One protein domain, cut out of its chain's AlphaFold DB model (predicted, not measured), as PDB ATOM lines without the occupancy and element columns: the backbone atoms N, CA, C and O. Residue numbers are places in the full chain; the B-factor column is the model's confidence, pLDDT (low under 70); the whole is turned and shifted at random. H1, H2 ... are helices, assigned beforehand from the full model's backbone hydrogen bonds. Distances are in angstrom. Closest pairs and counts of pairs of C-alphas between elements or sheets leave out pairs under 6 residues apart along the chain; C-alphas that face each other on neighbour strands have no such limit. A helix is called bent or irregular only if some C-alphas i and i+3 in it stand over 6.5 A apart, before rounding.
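What this domain is: This is residues 13 to 145 of the 275 residues of the protein "Flg_hook domain-containing protein" of Halieaceae bacterium (UniProt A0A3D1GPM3). A long helical hairpin, H7 and H8, makes the longest axis, and H1, H2 and H3 pack along it, H1 and H2 on H8 and H3 on H7. H4, H5 and H6 lie toward the end of the hairpin where H7 begins, and residues 80 to 86, of which residue 80 belongs to H6 and 81 to 86 to the link from H6 to H7, stick out there and stand free. The printed part has 133 residues with eight named helices, H1 to H8 in order, and no named strand, so the class is all helix. It is compact, with a radius of gyration of the C-alphas of 16.0 A, and spans 47 by 37 by 27 A.

How they stand to each other: H1, residues 16 to 23, touches residues 127 to 137 alone of H8, residues 118 to 144, at a shallow tilt of 27 degrees, opposite ways; the closest C-alphas, of Ala 16 and Ala 134, are 4.8 A apart. H2, residues 29 to 33, touches residues 120 to 127 alone of H8, with the C-alphas of Ala 30 and Ala 123 closest at 5.1 A. H1 and H2 only just touch, only at the corner by their link, with 3 pairs of C-alphas within 8 A, the closest those of Leu 23 and Ala 30 at 6.5 A. H3, residues 36 to 47, touches H7, residues 93 to 113, at a shallow tilt of 26 degrees, opposite ways; the closest C-alphas, of Val 45 and Ser 96, are 5.9 A apart. H3 and H8 are apart. H4, residues 52 to 55, touches H5, residues 58 to 67, only at the corner, with the C-alphas of Gln 54 and Gly 60 closest at 4.6 A. H6, residues 72 to 80, is close to H7 but not clearly touching, about perpendicular at 86 degrees, with the C-alphas of Ser 72 and Lys 94 closest at 6.9 A. H7 and H8 form a hairpin and touch at a shallow tilt of 29 degrees, opposite ways, with the C-alphas of Leu 101 and Arg 128 closest at 6.2 A. H8 is the hub, touching H1, H2 and H7. In H1, H2, H5, H6 and H8 every O i to N i+4 pair is within hydrogen-bond range; in H3 it is 6 of 8, in H7 16 of 17, and H4 is too short for such a pair.

Where its parts are: H1 begins at C-alpha 16 at (-8.022, -71.572, 70.884) and is 10.8 A long; H2 measures 6.8 A. H3, 17.7 A, is only just irregular, with C-alphas 37 and 40 at 6.8 A. H4 measures 5.2 A, H5 14.2 A and H6 12.3 A. H7, 30.8 A, begins at C-alpha 93 at (-19.399, -67.018, 70.032), and H8, 39.0 A, ends at C-alpha 144 at (-13.924, -75.404, 55.710).

The domain as a whole: The C-alphas farthest apart, of Pro 58 and Pro 115, are 50.3 A apart. The printed part has no cut. The link from H6 to H7, residues 81 to 92, is long; the others are tight. The mean pLDDT of the printed part is 85.6, and residues 13, 27, 29, 86 to 91 and 112 to 118 are under 70.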
ATOM      1  N   THR A  13      -4.344 -73.136  66.185       68.75
ATOM      2  CA  THR A  13      -5.810 -72.960  66.278       68.75
ATOM      3  C   THR A  13      -6.494 -74.046  67.109       68.75
ATOM      4  O   THR A  13      -7.647 -73.892  67.529       68.75
ATOM      5  N   VAL A  14      -5.781 -75.138  67.394       71.19
ATOM      6  CA  VAL A  14      -6.263 -76.214  68.258       71.19
ATOM      7  C   VAL A  14      -6.443 -75.646  69.667       71.19
ATOM      8  O   VAL A  14      -5.546 -74.999  70.201       71.19
ATOM      9  N   ASN A  15      -7.618 -75.851  70.267       87.31
ATOM     10  CA  ASN A  15      -7.979 -75.380  71.613       87.31
ATOM     11  C   ASN A  15      -8.028 -73.850  71.824       87.31
ATOM     12  O   ASN A  15      -8.131 -73.409  72.970       87.31
ATOM     13  N   ALA A  16      -8.011 -73.035  70.763       91.56
ATOM     14  CA  ALA A  16      -8.022 -71.572  70.884       91.56
ATOM     15  C   ALA A  16      -9.202 -71.032  71.717       91.56
ATOM     16  O   ALA A  16      -9.029 -70.133  72.537       91.56
ATOM     17  N   LEU A  17     -10.397 -71.625  71.590       92.81
ATOM     18  CA  LEU A  17     -11.554 -71.192  72.380       92.81
ATOM     19  C   LEU A  17     -11.409 -71.561  73.856       92.81
ATOM     20  O   LEU A  17     -11.807 -70.776  74.709       92.81
ATOM     21  N   ALA A  18     -10.814 -72.713  74.175       93.25
ATOM     22  CA  ALA A  18     -10.549 -73.081  75.564       93.25
ATOM     23  C   ALA A  18      -9.553 -72.113  76.221       93.25
ATOM     24  O   ALA A  18      -9.786 -71.684  77.350       93.25
ATOM     25  N   ARG A  19      -8.494 -71.704  75.503       93.38
ATOM     26  CA  ARG A  19      -7.514 -70.723  76.004       93.38
ATOM     27  C   ARG A  19      -8.144 -69.360  76.266       93.38
ATOM     28  O   ARG A  19      -7.971 -68.816  77.352       93.38
ATOM     29  N   VAL A  20      -8.950 -68.851  75.331       94.25
ATOM     30  CA  VAL A  20      -9.692 -67.596  75.538       94.25
ATOM     31  C   VAL A  20     -10.636 -67.702  76.729       94.25
ATOM     32  O   VAL A  20     -10.654 -66.811  77.572       94.25
ATOM     33  N   VAL A  21     -11.406 -68.790  76.837       93.69
ATOM     34  CA  VAL A  21     -12.311 -68.982  77.978       93.69
ATOM     35  C   VAL A  21     -11.531 -69.013  79.288       93.69
ATOM     36  O   VAL A  21     -11.997 -68.406  80.247       93.69
ATOM     37  N   SER A  22     -10.349 -69.639  79.317       93.19
ATOM     38  CA  SER A  22      -9.444 -69.617  80.472       93.19
ATOM     39  C   SER A  22      -9.067 -68.189  80.847       93.19
ATOM     40  O   SER A  22      -9.340 -67.785  81.968       93.19
ATOM     41  N   LEU A  23      -8.547 -67.397  79.903       92.06
ATOM     42  CA  LEU A  23      -8.136 -66.005  80.141       92.06
ATOM     43  C   LEU A  23      -9.289 -65.066  80.520       92.06
ATOM     44  O   LEU A  23      -9.061 -64.030  81.143       92.06
ATOM     45  N   LEU A  24     -10.520 -65.409  80.136       91.44
ATOM     46  CA  LEU A  24     -11.729 -64.662  80.477       91.44
ATOM     47  C   LEU A  24     -12.340 -65.074  81.824       91.44
ATOM     48  O   LEU A  24     -13.331 -64.467  82.239       91.44
ATOM     49  N   GLN A  25     -11.793 -66.074  82.522       88.06
ATOM     50  CA  GLN A  25     -12.279 -66.423  83.854       88.06
ATOM     51  C   GLN A  25     -11.992 -65.286  84.857       88.06
ATOM     52  O   GLN A  25     -10.938 -64.657  84.800       88.06
ATOM     53  N   PRO A  26     -12.885 -65.018  85.832       76.88
ATOM     54  CA  PRO A  26     -12.722 -63.905  86.781       76.88
ATOM     55  C   PRO A  26     -11.460 -63.978  87.656       76.88
ATOM     56  O   PRO A  26     -11.049 -62.974  88.240       76.88
ATOM     57  N   ALA A  27     -10.885 -65.176  87.798       69.25
ATOM     58  CA  ALA A  27      -9.652 -65.402  88.539       69.25
ATOM     59  C   ALA A  27      -8.416 -64.842  87.809       69.25
ATOM     60  O   ALA A  27      -7.426 -64.522  88.466       69.25
ATOM     61  N   GLU A  28      -8.495 -64.662  86.489       77.44
ATOM     62  CA  GLU A  28      -7.371 -64.260  85.652       77.44
ATOM     63  C   GLU A  28      -7.089 -62.755  85.689       77.44
ATOM     64  O   GLU A  28      -7.982 -61.906  85.797       77.44
ATOM     65  N   GLY A  29      -5.806 -62.413  85.555       69.12
ATOM     66  CA  GLY A  29      -5.333 -61.029  85.587       69.12
ATOM     67  C   GLY A  29      -5.882 -60.172  84.444       69.12
ATOM     68  O   GLY A  29      -6.183 -59.001  84.658       69.12
ATOM     69  N   ALA A  30      -6.086 -60.755  83.258       74.38
ATOM     70  CA  ALA A  30      -6.532 -60.027  82.069       74.38
ATOM     71  C   ALA A  30      -7.950 -59.443  82.209       74.38
ATOM     72  O   ALA A  30      -8.219 -58.352  81.722       74.38
ATOM     73  N   VAL A  31      -8.858 -60.111  82.928       82.00
ATOM     74  CA  VAL A  31     -10.211 -59.573  83.166       82.00
ATOM     75  C   VAL A  31     -10.176 -58.387  84.131       82.00
ATOM     76  O   VAL A  31     -10.982 -57.468  84.014       82.00
ATOM     77  N   ARG A  32      -9.225 -58.376  85.072       81.94
ATOM     78  CA  ARG A  32      -9.077 -57.301  86.066       81.94
ATOM     79  C   ARG A  32      -8.567 -55.994  85.461       81.94
ATOM     80  O   ARG A  32      -8.798 -54.941  86.049       81.94
ATOM     81  N   THR A  33      -7.868 -56.054  84.329       81.69
ATOM     82  CA  THR A  33      -7.316 -54.871  83.645       81.69
ATOM     83  C   THR A  33      -8.323 -54.205  82.703       81.69
ATOM     84  O   THR A  33      -8.131 -53.043  82.314       81.69
ATOM     85  N   LEU A  34      -9.408 -54.907  82.359       84.75
ATOM     86  CA  LEU A  34     -10.484 -54.374  81.536       84.75
ATOM     87  C   LEU A  34     -11.381 -53.392  82.321       84.75
ATOM     88  O   LEU A  34     -11.587 -53.559  83.527       84.75
ATOM     89  N   PRO A  35     -11.962 -52.373  81.658       83.81
ATOM     90  CA  PRO A  35     -12.907 -51.447  82.285       83.81
ATOM     91  C   PRO A  35     -14.150 -52.147  82.848       83.81
ATOM     92  O   PRO A  35     -14.594 -53.164  82.315       83.81
ATOM     93  N   ALA A  36     -14.785 -51.575  83.873       85.25
ATOM     94  CA  ALA A  36     -15.980 -52.166  84.486       85.25
ATOM     95  C   ALA A  36     -17.149 -52.339  83.491       85.25
ATOM     96  O   ALA A  36     -17.913 -53.304  83.608       85.25
ATOM     97  N   GLU A  37     -17.261 -51.472  82.474       86.56
ATOM     98  CA  GLU A  37     -18.260 -51.611  81.405       86.56
ATOM     99  C   GLU A  37     -18.070 -52.847  80.506       86.56
ATOM    100  O   GLU A  37     -19.007 -53.240  79.810       86.56
ATOM    101  N   SER A  38     -16.899 -53.493  80.528       87.12
ATOM    102  CA  SER A  38     -16.617 -54.713  79.752       87.12
ATOM    103  C   SER A  38     -17.134 -55.993  80.410       87.12
ATOM    104  O   SER A  38     -17.445 -56.982  79.740       87.12
ATOM    105  N   LEU A  39     -17.296 -55.982  81.737       88.56
ATOM    106  CA  LEU A  39     -17.653 -57.163  82.526       88.56
ATOM    107  C   LEU A  39     -18.986 -57.815  82.115       88.56
ATOM    108  O   LEU A  39     -19.101 -59.040  82.210       88.56
ATOM    109  N   PRO A  40     -20.034 -57.078  81.690       90.12
ATOM    110  CA  PRO A  40     -21.240 -57.691  81.138       90.12
ATOM    111  C   PRO A  40     -20.986 -58.503  79.859       90.12
ATOM    112  O   PRO A  40     -21.591 -59.564  79.705       90.12
ATOM    113  N   LEU A  41     -20.084 -58.051  78.976       89.25
ATOM    114  CA  LEU A  41     -19.732 -58.763  77.740       89.25
ATOM    115  C   LEU A  41     -18.899 -60.007  78.030       89.25
ATOM    116  O   LEU A  41     -19.217 -61.077  77.516       89.25
ATOM    117  N   VAL A  42     -17.910 -59.907  78.921       91.75
ATOM    118  CA  VAL A  42     -17.134 -61.073  79.375       91.75
ATOM    119  C   VAL A  42     -18.068 -62.131  79.973       91.75
ATOM    120  O   VAL A  42     -18.048 -63.292  79.572       91.75
ATOM    121  N   ARG A  43     -18.999 -61.725  80.849       90.75
ATOM    122  CA  ARG A  43     -20.025 -62.629  81.400       90.75
ATOM    123  C   ARG A  43     -20.979 -63.183  80.344       90.75
ATOM    124  O   ARG A  43     -21.546 -64.255  80.548       90.75
ATOM    125  N   GLN A  44     -21.224 -62.466  79.250       89.50
ATOM    126  CA  GLN A  44     -22.020 -62.978  78.136       89.50
ATOM    127  C   GLN A  44     -21.272 -64.090  77.392       89.50
ATOM    128  O   GLN A  44     -21.881 -65.127  77.140       89.50
ATOM    129  N   VAL A  45     -19.973 -63.920  77.121       91.75
ATOM    130  CA  VAL A  45     -19.125 -64.969  76.524       91.75
ATOM    131  C   VAL A  45     -19.108 -66.209  77.414       91.75
ATOM    132  O   VAL A  45     -19.426 -67.298  76.943       91.75
ATOM    133  N   LEU A  46     -18.832 -66.045  78.711       91.94
ATOM    134  CA  LEU A  46     -18.766 -67.165  79.656       91.94
ATOM    135  C   LEU A  46     -20.099 -67.912  79.792       91.94
ATOM    136  O   LEU A  46     -20.104 -69.133  79.892       91.94
ATOM    137  N   ARG A  47     -21.242 -67.211  79.742       89.19
ATOM    138  CA  ARG A  47     -22.572 -67.854  79.731       89.19
ATOM    139  C   ARG A  47     -22.854 -68.650  78.456       89.19
ATOM    140  O   ARG A  47     -23.718 -69.519  78.480       89.19
ATOM    141  N   GLY A  48     -22.168 -68.336  77.358       87.69
ATOM    142  CA  GLY A  48     -22.241 -69.091  76.109       87.69
ATOM    143  C   GLY A  48     -21.414 -70.381  76.119       87.69
ATOM    144  O   GLY A  48     -21.586 -71.214  75.232       87.69
ATOM    145  N   VAL A  49     -20.529 -70.570  77.104       93.12
ATOM    146  CA  VAL A  49     -19.725 -71.788  77.252       93.12
ATOM    147  C   VAL A  49     -20.585 -72.888  77.869       93.12
ATOM    148  O   VAL A  49     -21.197 -72.704  78.919       93.12
ATOM    149  N   SER A  50     -20.639 -74.044  77.209       94.44
ATOM    150  CA  SER A  50     -21.438 -75.178  77.687       94.44
ATOM    151  C   SER A  50     -20.757 -75.889  78.857       94.44
ATOM    152  O   SER A  50     -19.545 -75.854  79.005       94.44
ATOM    153  N   SER A  51     -21.507 -76.603  79.684       94.75
ATOM    154  CA  SER A  51     -20.946 -77.577  80.629       94.75
ATOM    155  C   SER A  51     -20.862 -78.967  79.997       94.75
ATOM    156  O   SER A  51     -21.594 -79.283  79.054       94.75
ATOM    157  N   ALA A  52     -20.012 -79.834  80.548       93.00
ATOM    158  CA  ALA A  52     -19.927 -81.233  80.125       93.00
ATOM    159  C   ALA A  52     -21.289 -81.962  80.174       93.00
ATOM    160  O   ALA A  52     -21.614 -82.731  79.271       93.00
ATOM    161  N   SER A  53     -22.125 -81.684  81.182       92.56
ATOM    162  CA  SER A  53     -23.467 -82.274  81.302       92.56
ATOM    163  C   SER A  53     -24.439 -81.761  80.236       92.56
ATOM    164  O   SER A  53     -25.247 -82.534  79.722       92.56
ATOM    165  N   GLN A  54     -24.340 -80.487  79.843       93.56
ATOM    166  CA  GLN A  54     -25.118 -79.944  78.726       93.56
ATOM    167  C   GLN A  54     -24.722 -80.613  77.406       93.56
ATOM    168  O   GLN A  54     -25.610 -81.046  76.668       93.56
ATOM    169  N   LEU A  55     -23.422 -80.777  77.138       93.75
ATOM    170  CA  LEU A  55     -22.933 -81.471  75.938       93.75
ATOM    171  C   LEU A  55     -23.245 -82.975  75.922       93.75
ATOM    172  O   LEU A  55     -23.260 -83.577  74.855       93.75
ATOM    173  N   ALA A  56     -23.563 -83.585  77.065       90.19
ATOM    174  CA  ALA A  56     -24.057 -84.962  77.117       90.19
ATOM    175  C   ALA A  56     -25.535 -85.099  76.688       90.19
ATOM    176  O   ALA A  56     -26.045 -86.213  76.563       90.19
ATOM    177  N   SER A  57     -26.243 -83.986  76.460       90.81
ATOM    178  CA  SER A  57     -27.655 -83.975  76.068       90.81
ATOM    179  C   SER A  57     -27.848 -83.518  74.612       90.81
ATOM    180  O   SER A  57     -27.190 -82.574  74.174       90.81
ATOM    181  N   PRO A  58     -28.809 -84.087  73.854       89.88
ATOM    182  CA  PRO A  58     -29.071 -83.654  72.477       89.88
ATOM    183  C   PRO A  58     -29.450 -82.173  72.363       89.88
ATOM    184  O   PRO A  58     -29.075 -81.499  71.406       89.88
ATOM    185  N   VAL A  59     -30.202 -81.665  73.346       92.12
ATOM    186  CA  VAL A  59     -30.616 -80.258  73.395       92.12
ATOM    187  C   VAL A  59     -29.402 -79.355  73.611       92.12
ATOM    188  O   VAL A  59     -29.261 -78.359  72.905       92.12
ATOM    189  N   GLY A  60     -28.504 -79.720  74.530       93.00
ATOM    190  CA  GLY A  60     -27.299 -78.941  74.799       93.00
ATOM    191  C   GLY A  60     -26.294 -78.973  73.648       93.00
ATOM    192  O   GLY A  60     -25.784 -77.917  73.289       93.00
ATOM    193  N   VAL A  61     -26.087 -80.117  72.981       93.25
ATOM    194  CA  VAL A  61     -25.252 -80.177  71.762       93.25
ATOM    195  C   VAL A  61     -25.820 -79.279  70.666       93.25
ATOM    196  O   VAL A  61     -25.082 -78.503  70.065       93.25
ATOM    197  N   ARG A  62     -27.138 -79.324  70.428       92.69
ATOM    198  CA  ARG A  62     -27.790 -78.460  69.431       92.69
ATOM    199  C   ARG A  62     -27.599 -76.978  69.757       92.69
ATOM    200  O   ARG A  62     -27.290 -76.201  68.858       92.69
ATOM    201  N   ALA A  63     -27.776 -76.596  71.021       91.44
ATOM    202  CA  ALA A  63     -27.565 -75.222  71.467       91.44
ATOM    203  C   ALA A  63     -26.100 -74.785  71.286       91.44
ATOM    204  O   ALA A  63     -25.852 -73.704  70.758       91.44
ATOM    205  N   ALA A  64     -25.141 -75.645  71.642       93.12
ATOM    206  CA  ALA A  64     -23.714 -75.377  71.482       93.12
ATOM    207  C   ALA A  64     -23.315 -75.213  70.007       93.12
ATOM    208  O   ALA A  64     -22.602 -74.273  69.664       93.12
ATOM    209  N   VAL A  65     -23.819 -76.077  69.120       92.56
ATOM    210  CA  VAL A  65     -23.594 -75.979  67.668       92.56
ATOM    211  C   VAL A  65     -24.201 -74.697  67.096       92.56
ATOM    212  O   VAL A  65     -23.558 -74.019  66.301       92.56
ATOM    213  N   ALA A  66     -25.410 -74.317  67.517       89.94
ATOM    214  CA  ALA A  66     -26.038 -73.074  67.068       89.94
ATOM    215  C   ALA A  66     -25.264 -71.819  67.523       89.94
ATOM    216  O   ALA A  66     -25.211 -70.830  66.792       89.94
ATOM    217  N   ALA A  67     -24.645 -71.874  68.707       90.25
ATOM    218  CA  ALA A  67     -23.878 -70.779  69.297       90.25
ATOM    219  C   ALA A  67     -22.377 -70.785  68.937       90.25
ATOM    220  O   ALA A  67     -21.664 -69.869  69.343       90.25
ATOM    221  N   SER A  68     -21.879 -71.763  68.165       90.50
ATOM    222  CA  SER A  68     -20.438 -71.946  67.889       90.50
ATOM    223  C   SER A  68     -19.796 -70.809  67.086       90.50
ATOM    224  O   SER A  68     -18.574 -70.694  67.033       90.50
ATOM    225  N   GLY A  69     -20.614 -69.987  66.423       89.81
ATOM    226  CA  GLY A  69     -20.168 -68.963  65.480       89.81
ATOM    227  C   GLY A  69     -19.985 -69.462  64.043       89.81
ATOM    228  O   GLY A  69     -19.678 -68.663  63.165       89.81
ATOM    229  N   THR A  70     -20.206 -70.752  63.751       86.88
ATOM    230  CA  THR A  70     -20.129 -71.288  62.373       86.88
ATOM    231  C   THR A  70     -21.213 -70.699  61.459       86.88
ATOM    232  O   THR A  70     -21.029 -70.607  60.254       86.88
ATOM    233  N   PHE A  71     -22.341 -70.261  62.022       87.75
ATOM    234  CA  PHE A  71     -23.477 -69.728  61.260       87.75
ATOM    235  C   PHE A  71     -23.644 -68.205  61.387       87.75
ATOM    236  O   PHE A  71     -24.677 -67.682  60.973       87.75
ATOM    237  N   SER A  72     -22.666 -67.491  61.958       87.81
ATOM    238  CA  SER A  72     -22.791 -66.064  62.301       87.81
ATOM    239  C   SER A  72     -23.223 -65.189  61.134       87.81
ATOM    240  O   SER A  72     -24.119 -64.365  61.272       87.81
ATOM    241  N   GLU A  73     -22.614 -65.370  59.967       86.44
ATOM    242  CA  GLU A  73     -22.873 -64.536  58.788       86.44
ATOM    243  C   GLU A  73     -24.281 -64.767  58.236       86.44
ATOM    244  O   GLU A  73     -25.015 -63.816  57.969       86.44
ATOM    245  N   ALA A  74     -24.706 -66.032  58.175       84.38
ATOM    246  CA  ALA A  74     -26.069 -66.387  57.800       84.38
ATOM    247  C   ALA A  74     -27.097 -65.823  58.796       84.38
ATOM    248  O   ALA A  74     -28.151 -65.342  58.380       84.38
ATOM    249  N   GLN A  75     -26.789 -65.840  60.099       84.00
ATOM    250  CA  GLN A  75     -27.639 -65.231  61.125       84.00
ATOM    251  C   GLN A  75     -27.719 -63.710  60.948       84.00
ATOM    252  O   GLN A  75     -28.817 -63.157  60.943       84.00
ATOM    253  N   LEU A  76     -26.590 -63.031  60.722       83.44
ATOM    254  CA  LEU A  76     -26.554 -61.586  60.480       83.44
ATOM    255  C   LEU A  76     -27.370 -61.196  59.238       83.44
ATOM    256  O   LEU A  76     -28.206 -60.295  59.322       83.44
ATOM    257  N   MET A  77     -27.230 -61.920  58.125       84.44
ATOM    258  CA  MET A  77     -28.040 -61.703  56.918       84.44
ATOM    259  C   MET A  77     -29.545 -61.883  57.160       84.44
ATOM    260  O   MET A  77     -30.360 -61.087  56.683       84.44
ATOM    261  N   GLN A  78     -29.931 -62.908  57.925       80.94
ATOM    262  CA  GLN A  78     -31.333 -63.129  58.295       80.94
ATOM    263  C   GLN A  78     -31.867 -61.990  59.167       80.94
ATOM    264  O   GLN A  78     -33.028 -61.607  59.044       80.94
ATOM    265  N   THR A  79     -31.023 -61.419  60.026       77.06
ATOM    266  CA  THR A  79     -31.423 -60.319  60.914       77.06
ATOM    267  C   THR A  79     -31.543 -58.991  60.185       77.06
ATOM    268  O   THR A  79     -32.470 -58.242  60.471       77.06
ATOM    269  N   ALA A  80     -30.689 -58.743  59.189       78.94
ATOM    270  CA  ALA A  80     -30.809 -57.589  58.300       78.94
ATOM    271  C   ALA A  80     -32.119 -57.622  57.493       78.94
ATOM    272  O   ALA A  80     -32.688 -56.580  57.188       78.94
ATOM    273  N   SER A  81     -32.625 -58.822  57.200       80.44
ATOM    274  CA  SER A  81     -33.900 -59.038  56.503       80.44
ATOM    275  C   SER A  81     -35.131 -59.008  57.429       80.44
ATOM    276  O   SER A  81     -36.251 -59.228  56.969       80.44
ATOM    277  N   ARG A  82     -34.956 -58.795  58.742       78.31
ATOM    278  CA  ARG A  82     -36.030 -58.918  59.739       78.31
ATOM    279  C   ARG A  82     -36.791 -57.595  59.915       78.31
ATOM    280  O   ARG A  82     -36.166 -56.535  59.890       78.31
ATOM    281  N   PRO A  83     -38.119 -57.619  60.144       77.50
ATOM    282  CA  PRO A  83     -38.877 -56.401  60.411       77.50
ATOM    283  C   PRO A  83     -38.371 -55.655  61.662       77.50
ATOM    284  O   PRO A  83     -37.961 -56.296  62.640       77.50
ATOM    285  N   PRO A  84     -38.430 -54.309  61.662       71.56
ATOM    286  CA  PRO A  84     -38.035 -53.494  62.805       71.56
ATOM    287  C   PRO A  84     -38.870 -53.852  64.045       71.56
ATOM    288  O   PRO A  84     -40.088 -53.991  63.968       71.56
ATOM    289  N   GLY A  85     -38.204 -54.021  65.193       70.50
ATOM    290  CA  GLY A  85     -38.828 -54.402  66.469       70.50
ATOM    291  C   GLY A  85     -38.776 -55.898  66.805       70.50
ATOM    292  O   GLY A  85     -39.172 -56.293  67.899       70.50
ATOM    293  N   ALA A  86     -38.256 -56.743  65.912       69.56
ATOM    294  CA  ALA A  86     -38.002 -58.137  66.246       69.56
ATOM    295  C   ALA A  86     -36.830 -58.287  67.232       69.56
ATOM    296  O   ALA A  86     -35.847 -57.549  67.163       69.56
ATOM    297  N   ALA A  87     -36.918 -59.271  68.135       61.91
ATOM    298  CA  ALA A  87     -35.868 -59.527  69.119       61.91
ATOM    299  C   ALA A  87     -34.505 -59.756  68.429       61.91
ATOM    300  O   ALA A  87     -34.450 -60.502  67.438       61.91
ATOM    301  N   PRO A  88     -33.413 -59.146  68.935       60.53
ATOM    302  CA  PRO A  88     -32.083 -59.369  68.392       60.53
ATOM    303  C   PRO A  88     -31.734 -60.861  68.481       60.53
ATOM    304  O   PRO A  88     -32.161 -61.539  69.423       60.53
ATOM    305  N   PRO A  89     -30.994 -61.398  67.498       63.09
ATOM    306  CA  PRO A  89     -30.555 -62.781  67.556       63.09
ATOM    307  C   PRO A  89     -29.703 -62.971  68.822       63.09
ATOM    308  O   PRO A  89     -28.976 -62.049  69.219       63.09
ATOM    309  N   PRO A  90     -29.775 -64.135  69.485       63.62
ATOM    310  CA  PRO A  90     -28.830 -64.445  70.545       63.62
ATOM    311  C   PRO A  90     -27.423 -64.371  69.956       63.62
ATOM    312  O   PRO A  90     -27.139 -65.001  68.941       63.62
ATOM    313  N   ALA A  91     -26.562 -63.556  70.559       69.94
ATOM    314  CA  ALA A  91     -25.206 -63.427  70.065       69.94
ATOM    315  C   ALA A  91     -24.470 -64.761  70.193       69.94
ATOM    316  O   ALA A  91     -24.422 -65.351  71.273       69.94
ATOM    317  N   ASP A  92     -23.887 -65.205  69.089       86.88
ATOM    318  CA  ASP A  92     -23.034 -66.381  69.049       86.88
ATOM    319  C   ASP A  92     -21.614 -66.083  69.556       86.88
ATOM    320  O   ASP A  92     -21.265 -64.957  69.937       86.88
ATOM    321  N   MET A  93     -20.775 -67.118  69.570       91.50
ATOM    322  CA  MET A  93     -19.399 -67.018  70.032       91.50
ATOM    323  C   MET A  93     -18.582 -66.016  69.201       91.50
ATOM    324  O   MET A  93     -17.944 -65.146  69.786       91.50
ATOM    325  N   LYS A  94     -18.644 -66.058  67.861       93.81
ATOM    326  CA  LYS A  94     -17.860 -65.163  66.979       93.81
ATOM    327  C   LYS A  94     -18.148 -63.694  67.283       93.81
ATOM    328  O   LYS A  94     -17.234 -62.910  67.519       93.81
ATOM    329  N   THR A  95     -19.427 -63.328  67.330       91.62
ATOM    330  CA  THR A  95     -19.865 -61.947  67.582       91.62
ATOM    331  C   THR A  95     -19.573 -61.488  69.007       91.62
ATOM    332  O   THR A  95     -19.345 -60.299  69.241       91.62
ATOM    333  N   SER A  96     -19.596 -62.399  69.980       92.00
ATOM    334  CA  SER A  96     -19.262 -62.083  71.370       92.00
ATOM    335  C   SER A  96     -17.754 -61.887  71.552       92.00
ATOM    336  O   SER A  96     -17.352 -60.897  72.157       92.00
ATOM    337  N   LEU A  97     -16.922 -62.746  70.953       94.50
ATOM    338  CA  LEU A  97     -15.462 -62.610  70.968       94.50
ATOM    339  C   LEU A  97     -14.989 -61.349  70.236       94.50
ATOM    340  O   LEU A  97     -14.159 -60.622  70.769       94.50
ATOM    341  N   ALA A  98     -15.565 -61.032  69.071       94.50
ATOM    342  CA  ALA A  98     -15.231 -59.812  68.331       94.50
ATOM    343  C   ALA A  98     -15.545 -58.533  69.128       94.50
ATOM    344  O   ALA A  98     -14.780 -57.573  69.097       94.50
ATOM    345  N   ARG A  99     -16.646 -58.527  69.894       92.94
ATOM    346  CA  ARG A  99     -16.986 -57.403  70.783       92.94
ATOM    347  C   ARG A  99     -16.018 -57.264  71.956       92.94
ATOM    348  O   ARG A  99     -15.702 -56.139  72.328       92.94
ATOM    349  N   VAL A 100     -15.549 -58.375  72.529       93.75
ATOM    350  CA  VAL A 100     -14.516 -58.338  73.577       93.75
ATOM    351  C   VAL A 100     -13.188 -57.846  73.001       93.75
ATOM    352  O   VAL A 100     -12.573 -56.973  73.603       93.75
ATOM    353  N   LEU A 101     -12.788 -58.324  71.819       94.88
ATOM    354  CA  LEU A 101     -11.575 -57.870  71.131       94.88
ATOM    355  C   LEU A 101     -11.585 -56.352  70.909       94.88
ATOM    356  O   LEU A 101     -10.651 -55.679  71.325       94.88
ATOM    357  N   ALA A 102     -12.685 -55.796  70.393       93.38
ATOM    358  CA  ALA A 102     -12.812 -54.350  70.198       93.38
ATOM    359  C   ALA A 102     -12.646 -53.541  71.502       93.38
ATOM    360  O   ALA A 102     -12.104 -52.436  71.487       93.38
ATOM    361  N   GLN A 103     -13.085 -54.079  72.648       92.06
ATOM    362  CA  GLN A 103     -12.863 -53.437  73.948       92.06
ATOM    363  C   GLN A 103     -11.422 -53.570  74.443       92.06
ATOM    364  O   GLN A 103     -10.909 -52.636  75.060       92.06
ATOM    365  N   VAL A 104     -10.772 -54.707  74.183       92.31
ATOM    366  CA  VAL A 104      -9.348 -54.909  74.481       92.31
ATOM    367  C   VAL A 104      -8.499 -53.935  73.662       92.31
ATOM    368  O   VAL A 104      -7.632 -53.279  74.235       92.31
ATOM    369  N   ASP A 105      -8.789 -53.768  72.371       92.31
ATOM    370  CA  ASP A 105      -8.085 -52.834  71.485       92.31
ATOM    371  C   ASP A 105      -8.248 -51.383  71.956       92.31
ATOM    372  O   ASP A 105      -7.256 -50.691  72.188       92.31
ATOM    373  N   ALA A 106      -9.485 -50.951  72.230       89.62
ATOM    374  CA  ALA A 106      -9.751 -49.617  72.771       89.62
ATOM    375  C   ALA A 106      -9.030 -49.380  74.112       89.62
ATOM    376  O   ALA A 106      -8.559 -48.278  74.401       89.62
ATOM    377  N   ARG A 107      -8.915 -50.422  74.947       87.44
ATOM    378  CA  ARG A 107      -8.187 -50.338  76.214       87.44
ATOM    379  C   ARG A 107      -6.680 -50.235  76.000       87.44
ATOM    380  O   ARG A 107      -6.042 -49.454  76.701       87.44
ATOM    381  N   LEU A 108      -6.116 -50.984  75.056       87.44
ATOM    382  CA  LEU A 108      -4.697 -50.918  74.704       87.44
ATOM    383  C   LEU A 108      -4.308 -49.536  74.161       87.44
ATOM    384  O   LEU A 108      -3.263 -49.010  74.539       87.44
ATOM    385  N   GLU A 109      -5.167 -48.900  73.362       85.75
ATOM    386  CA  GLU A 109      -4.960 -47.520  72.895       85.75
ATOM    387  C   GLU A 109      -4.917 -46.514  74.058       85.75
ATOM    388  O   GLU A 109      -4.029 -45.663  74.112       85.75
ATOM    389  N   GLN A 110      -5.819 -46.646  75.037       80.31
ATOM    390  CA  GLN A 110      -5.823 -45.808  76.247       80.31
ATOM    391  C   GLN A 110      -4.604 -46.062  77.146       80.31
ATOM    392  O   GLN A 110      -4.057 -45.132  77.737       80.31
ATOM    393  N   VAL A 111      -4.178 -47.322  77.257       70.56
ATOM    394  CA  VAL A 111      -3.004 -47.750  78.031       70.56
ATOM    395  C   VAL A 111      -1.704 -47.235  77.414       70.56
ATOM    396  O   VAL A 111      -0.783 -46.914  78.149       70.56
ATOM    397  N   ASN A 112      -1.617 -47.063  76.096       64.19
ATOM    398  CA  ASN A 112      -0.453 -46.414  75.479       64.19
ATOM    399  C   ASN A 112      -0.360 -44.910  75.806       64.19
ATOM    400  O   ASN A 112       0.720 -44.330  75.708       64.19
ATOM    401  N   ALA A 113      -1.464 -44.278  76.224       60.78
ATOM    402  CA  ALA A 113      -1.506 -42.863  76.597       60.78
ATOM    403  C   ALA A 113      -1.194 -42.595  78.085       60.78
ATOM    404  O   ALA A 113      -0.936 -41.452  78.461       60.78
ATOM    405  N   ILE A 114      -1.211 -43.620  78.946       58.38
ATOM    406  CA  ILE A 114      -0.994 -43.508  80.398       58.38
ATOM    407  C   ILE A 114       0.034 -44.569  80.799       58.38
ATOM    408  O   ILE A 114      -0.184 -45.716  80.434       58.38
ATOM    409  N   PRO A 115       1.099 -44.278  81.578       57.06
ATOM    410  CA  PRO A 115       2.080 -45.282  82.000       57.06
ATOM    411  C   PRO A 115       1.417 -46.356  82.875       57.06
ATOM    412  O   PRO A 115       1.384 -46.290  84.103       57.06
ATOM    413  N   THR A 116       0.815 -47.334  82.221       61.94
ATOM    414  CA  THR A 116       0.172 -48.478  82.841       61.94
ATOM    415  C   THR A 116       1.292 -49.417  83.260       61.94
ATOM    416  O   THR A 116       2.331 -49.500  82.599       61.94
ATOM    417  N   ARG A 117       1.126 -50.109  84.389       67.25
ATOM    418  CA  ARG A 117       2.124 -51.072  84.862       67.25
ATOM    419  C   ARG A 117       2.384 -52.082  83.740       67.25
ATOM    420  O   ARG A 117       1.435 -52.631  83.190       67.25
ATOM    421  N   ALA A 118       3.650 -52.316  83.393       68.81
ATOM    422  CA  ALA A 118       4.048 -53.148  82.248       68.81
ATOM    423  C   ALA A 118       3.386 -54.547  82.228       68.81
ATOM    424  O   ALA A 118       3.173 -55.123  81.163       68.81
ATOM    425  N   THR A 119       3.009 -55.068  83.398       72.62
ATOM    426  CA  THR A 119       2.274 -56.326  83.582       72.62
ATOM    427  C   THR A 119       0.852 -56.301  83.020       72.62
ATOM    428  O   THR A 119       0.413 -57.288  82.434       72.62
ATOM    429  N   ASP A 120       0.137 -55.184  83.155       80.00
ATOM    430  CA  ASP A 120      -1.263 -55.068  82.728       80.00
ATOM    431  C   ASP A 120      -1.351 -54.968  81.199       80.00
ATOM    432  O   ASP A 120      -2.223 -55.573  80.576       80.00
ATOM    433  N   ALA A 121      -0.397 -54.254  80.591       82.62
ATOM    434  CA  ALA A 121      -0.247 -54.179  79.142       82.62
ATOM    435  C   ALA A 121       0.095 -55.552  78.540       82.62
ATOM    436  O   ALA A 121      -0.512 -55.956  77.551       82.62
ATOM    437  N   ALA A 122       1.009 -56.305  79.165       85.69
ATOM    438  CA  ALA A 122       1.347 -57.660  78.730       85.69
ATOM    439  C   ALA A 122       0.142 -58.617  78.805       85.69
ATOM    440  O   ALA A 122      -0.094 -59.375  77.866       85.69
ATOM    441  N   ALA A 123      -0.659 -58.547  79.876       87.06
ATOM    442  CA  ALA A 123      -1.869 -59.359  80.019       87.06
ATOM    443  C   ALA A 123      -2.926 -59.036  78.946       87.06
ATOM    444  O   ALA A 123      -3.525 -59.947  78.377       87.06
ATOM    445  N   LEU A 124      -3.132 -57.748  78.636       88.94
ATOM    446  CA  LEU A 124      -4.054 -57.321  77.576       88.94
ATOM    447  C   LEU A 124      -3.577 -57.745  76.184       88.94
ATOM    448  O   LEU A 124      -4.386 -58.205  75.383       88.94
ATOM    449  N   LEU A 125      -2.274 -57.639  75.901       90.75
ATOM    450  CA  LEU A 125      -1.690 -58.110  74.642       90.75
ATOM    451  C   LEU A 125      -1.845 -59.627  74.473       90.75
ATOM    452  O   LEU A 125      -2.227 -60.077  73.394       90.75
ATOM    453  N   GLY A 126      -1.621 -60.404  75.537       91.19
ATOM    454  CA  GLY A 126      -1.847 -61.853  75.522       91.19
ATOM    455  C   GLY A 126      -3.311 -62.216  75.260       91.19
ATOM    456  O   GLY A 126      -3.598 -63.058  74.411       91.19
ATOM    457  N   LEU A 127      -4.254 -61.534  75.923       92.75
ATOM    458  CA  LEU A 127      -5.687 -61.736  75.679       92.75
ATOM    459  C   LEU A 127      -6.084 -61.369  74.242       92.75
ATOM    460  O   LEU A 127      -6.842 -62.109  73.615       92.75
ATOM    461  N   ARG A 128      -5.564 -60.258  73.709       94.81
ATOM    462  CA  ARG A 128      -5.788 -59.837  72.319       94.81
ATOM    463  C   ARG A 128      -5.342 -60.919  71.337       94.81
ATOM    464  O   ARG A 128      -6.124 -61.302  70.472       94.81
ATOM    465  N   GLN A 129      -4.127 -61.443  71.508       94.19
ATOM    466  CA  GLN A 129      -3.583 -62.492  70.648       94.19
ATOM    467  C   GLN A 129      -4.466 -63.749  70.663       94.19
ATOM    468  O   GLN A 129      -4.832 -64.252  69.604       94.19
ATOM    469  N   GLU A 130      -4.875 -64.224  71.842       94.56
ATOM    470  CA  GLU A 130      -5.732 -65.413  71.943       94.56
ATOM    471  C   GLU A 130      -7.128 -65.186  71.341       94.56
ATOM    472  O   GLU A 130      -7.676 -66.079  70.689       94.56
ATOM    473  N   LEU A 131      -7.699 -63.984  71.490       95.56
ATOM    474  CA  LEU A 131      -8.958 -63.608  70.838       95.56
ATOM    475  C   LEU A 131      -8.836 -63.627  69.310       95.56
ATOM    476  O   LEU A 131      -9.711 -64.176  68.636       95.56
ATOM    477  N   GLU A 132      -7.755 -63.074  68.758       95.88
ATOM    478  CA  GLU A 132      -7.470 -63.100  67.319       95.88
ATOM    479  C   GLU A 132      -7.277 -64.536  66.810       95.88
ATOM    480  O   GLU A 132      -7.857 -64.916  65.786       95.88
ATOM    481  N   THR A 133      -6.539 -65.376  67.546       95.25
ATOM    482  CA  THR A 133      -6.372 -66.800  67.222       95.25
ATOM    483  C   THR A 133      -7.711 -67.539  67.236       95.25
ATOM    484  O   THR A 133      -8.005 -68.299  66.311       95.25
ATOM    485  N   ALA A 134      -8.564 -67.297  68.234       94.00
ATOM    486  CA  ALA A 134      -9.884 -67.916  68.328       94.00
ATOM    487  C   ALA A 134     -10.831 -67.477  67.201       94.00
ATOM    488  O   ALA A 134     -11.518 -68.313  66.608       94.00
ATOM    489  N   LEU A 135     -10.853 -66.184  66.862       95.06
ATOM    490  CA  LEU A 135     -11.642 -65.661  65.742       95.06
ATOM    491  C   LEU A 135     -11.153 -66.208  64.397       95.06
ATOM    492  O   LEU A 135     -11.973 -66.559  63.541       95.06
ATOM    493  N   THR A 136      -9.836 -66.344  64.234       94.44
ATOM    494  CA  THR A 136      -9.226 -66.987  63.065       94.44
ATOM    495  C   THR A 136      -9.665 -68.443  62.974       94.44
ATOM    496  O   THR A 136     -10.195 -68.845  61.943       94.44
ATOM    497  N   ALA A 137      -9.571 -69.209  64.066       91.69
ATOM    498  CA  ALA A 137     -10.007 -70.605  64.115       91.69
ATOM    499  C   ALA A 137     -11.490 -70.770  63.736       91.69
ATOM    500  O   ALA A 137     -11.844 -71.639  62.935       91.69
ATOM    501  N   ILE A 138     -12.370 -69.908  64.261       91.94
ATOM    502  CA  ILE A 138     -13.796 -69.894  63.904       91.94
ATOM    503  C   ILE A 138     -13.992 -69.597  62.407       91.94
ATOM    504  O   ILE A 138     -14.825 -70.234  61.759       91.94
ATOM    505  N   THR A 139     -13.243 -68.647  61.850       92.12
ATOM    506  CA  THR A 139     -13.353 -68.249  60.436       92.12
ATOM    507  C   THR A 139     -12.811 -69.334  59.500       92.12
ATOM    508  O   THR A 139     -13.443 -69.651  58.496       92.12
ATOM    509  N   THR A 140     -11.707 -69.990  59.860       90.44
ATOM    510  CA  THR A 140     -11.178 -71.156  59.137       90.44
ATOM    511  C   THR A 140     -12.177 -72.310  59.137       90.44
ATOM    512  O   THR A 140     -12.411 -72.914  58.094       90.44
ATOM    513  N   ASN A 141     -12.823 -72.588  60.274       89.12
ATOM    514  CA  ASN A 141     -13.862 -73.618  60.353       89.12
ATOM    515  C   ASN A 141     -15.081 -73.281  59.479       89.12
ATOM    516  O   ASN A 141     -15.655 -74.181  58.865       89.12
ATOM    517  N   GLN A 142     -15.464 -72.003  59.388       90.12
ATOM    518  CA  GLN A 142     -16.521 -71.542  58.478       90.12
ATOM    519  C   GLN A 142     -16.156 -71.780  57.018       90.12
ATOM    520  O   GLN A 142     -16.951 -72.371  56.292       90.12
ATOM    521  N   LEU A 143     -14.942 -71.398  56.615       87.62
ATOM    522  CA  LEU A 143     -14.446 -71.619  55.259       87.62
ATOM    523  C   LEU A 143     -14.395 -73.115  54.914       87.62
ATOM    524  O   LEU A 143     -14.840 -73.515  53.843       87.62
ATOM    525  N   ALA A 144     -13.932 -73.947  55.851       84.88
ATOM    526  CA  ALA A 144     -13.924 -75.404  55.710       84.88
ATOM    527  C   ALA A 144     -15.334 -76.022  55.652       84.88
ATOM    528  O   ALA A 144     -15.476 -77.166  55.230       84.88
ATOM    529  N   SER A 145     -16.360 -75.276  56.078       84.94
ATOM    530  CA  SER A 145     -17.761 -75.702  56.053       84.94
ATOM    531  C   SER A 145     -18.532 -75.195  54.827       84.94
ATOM    532  O   SER A 145     -19.736 -75.445  54.714       84.94
TER     533      SER A 145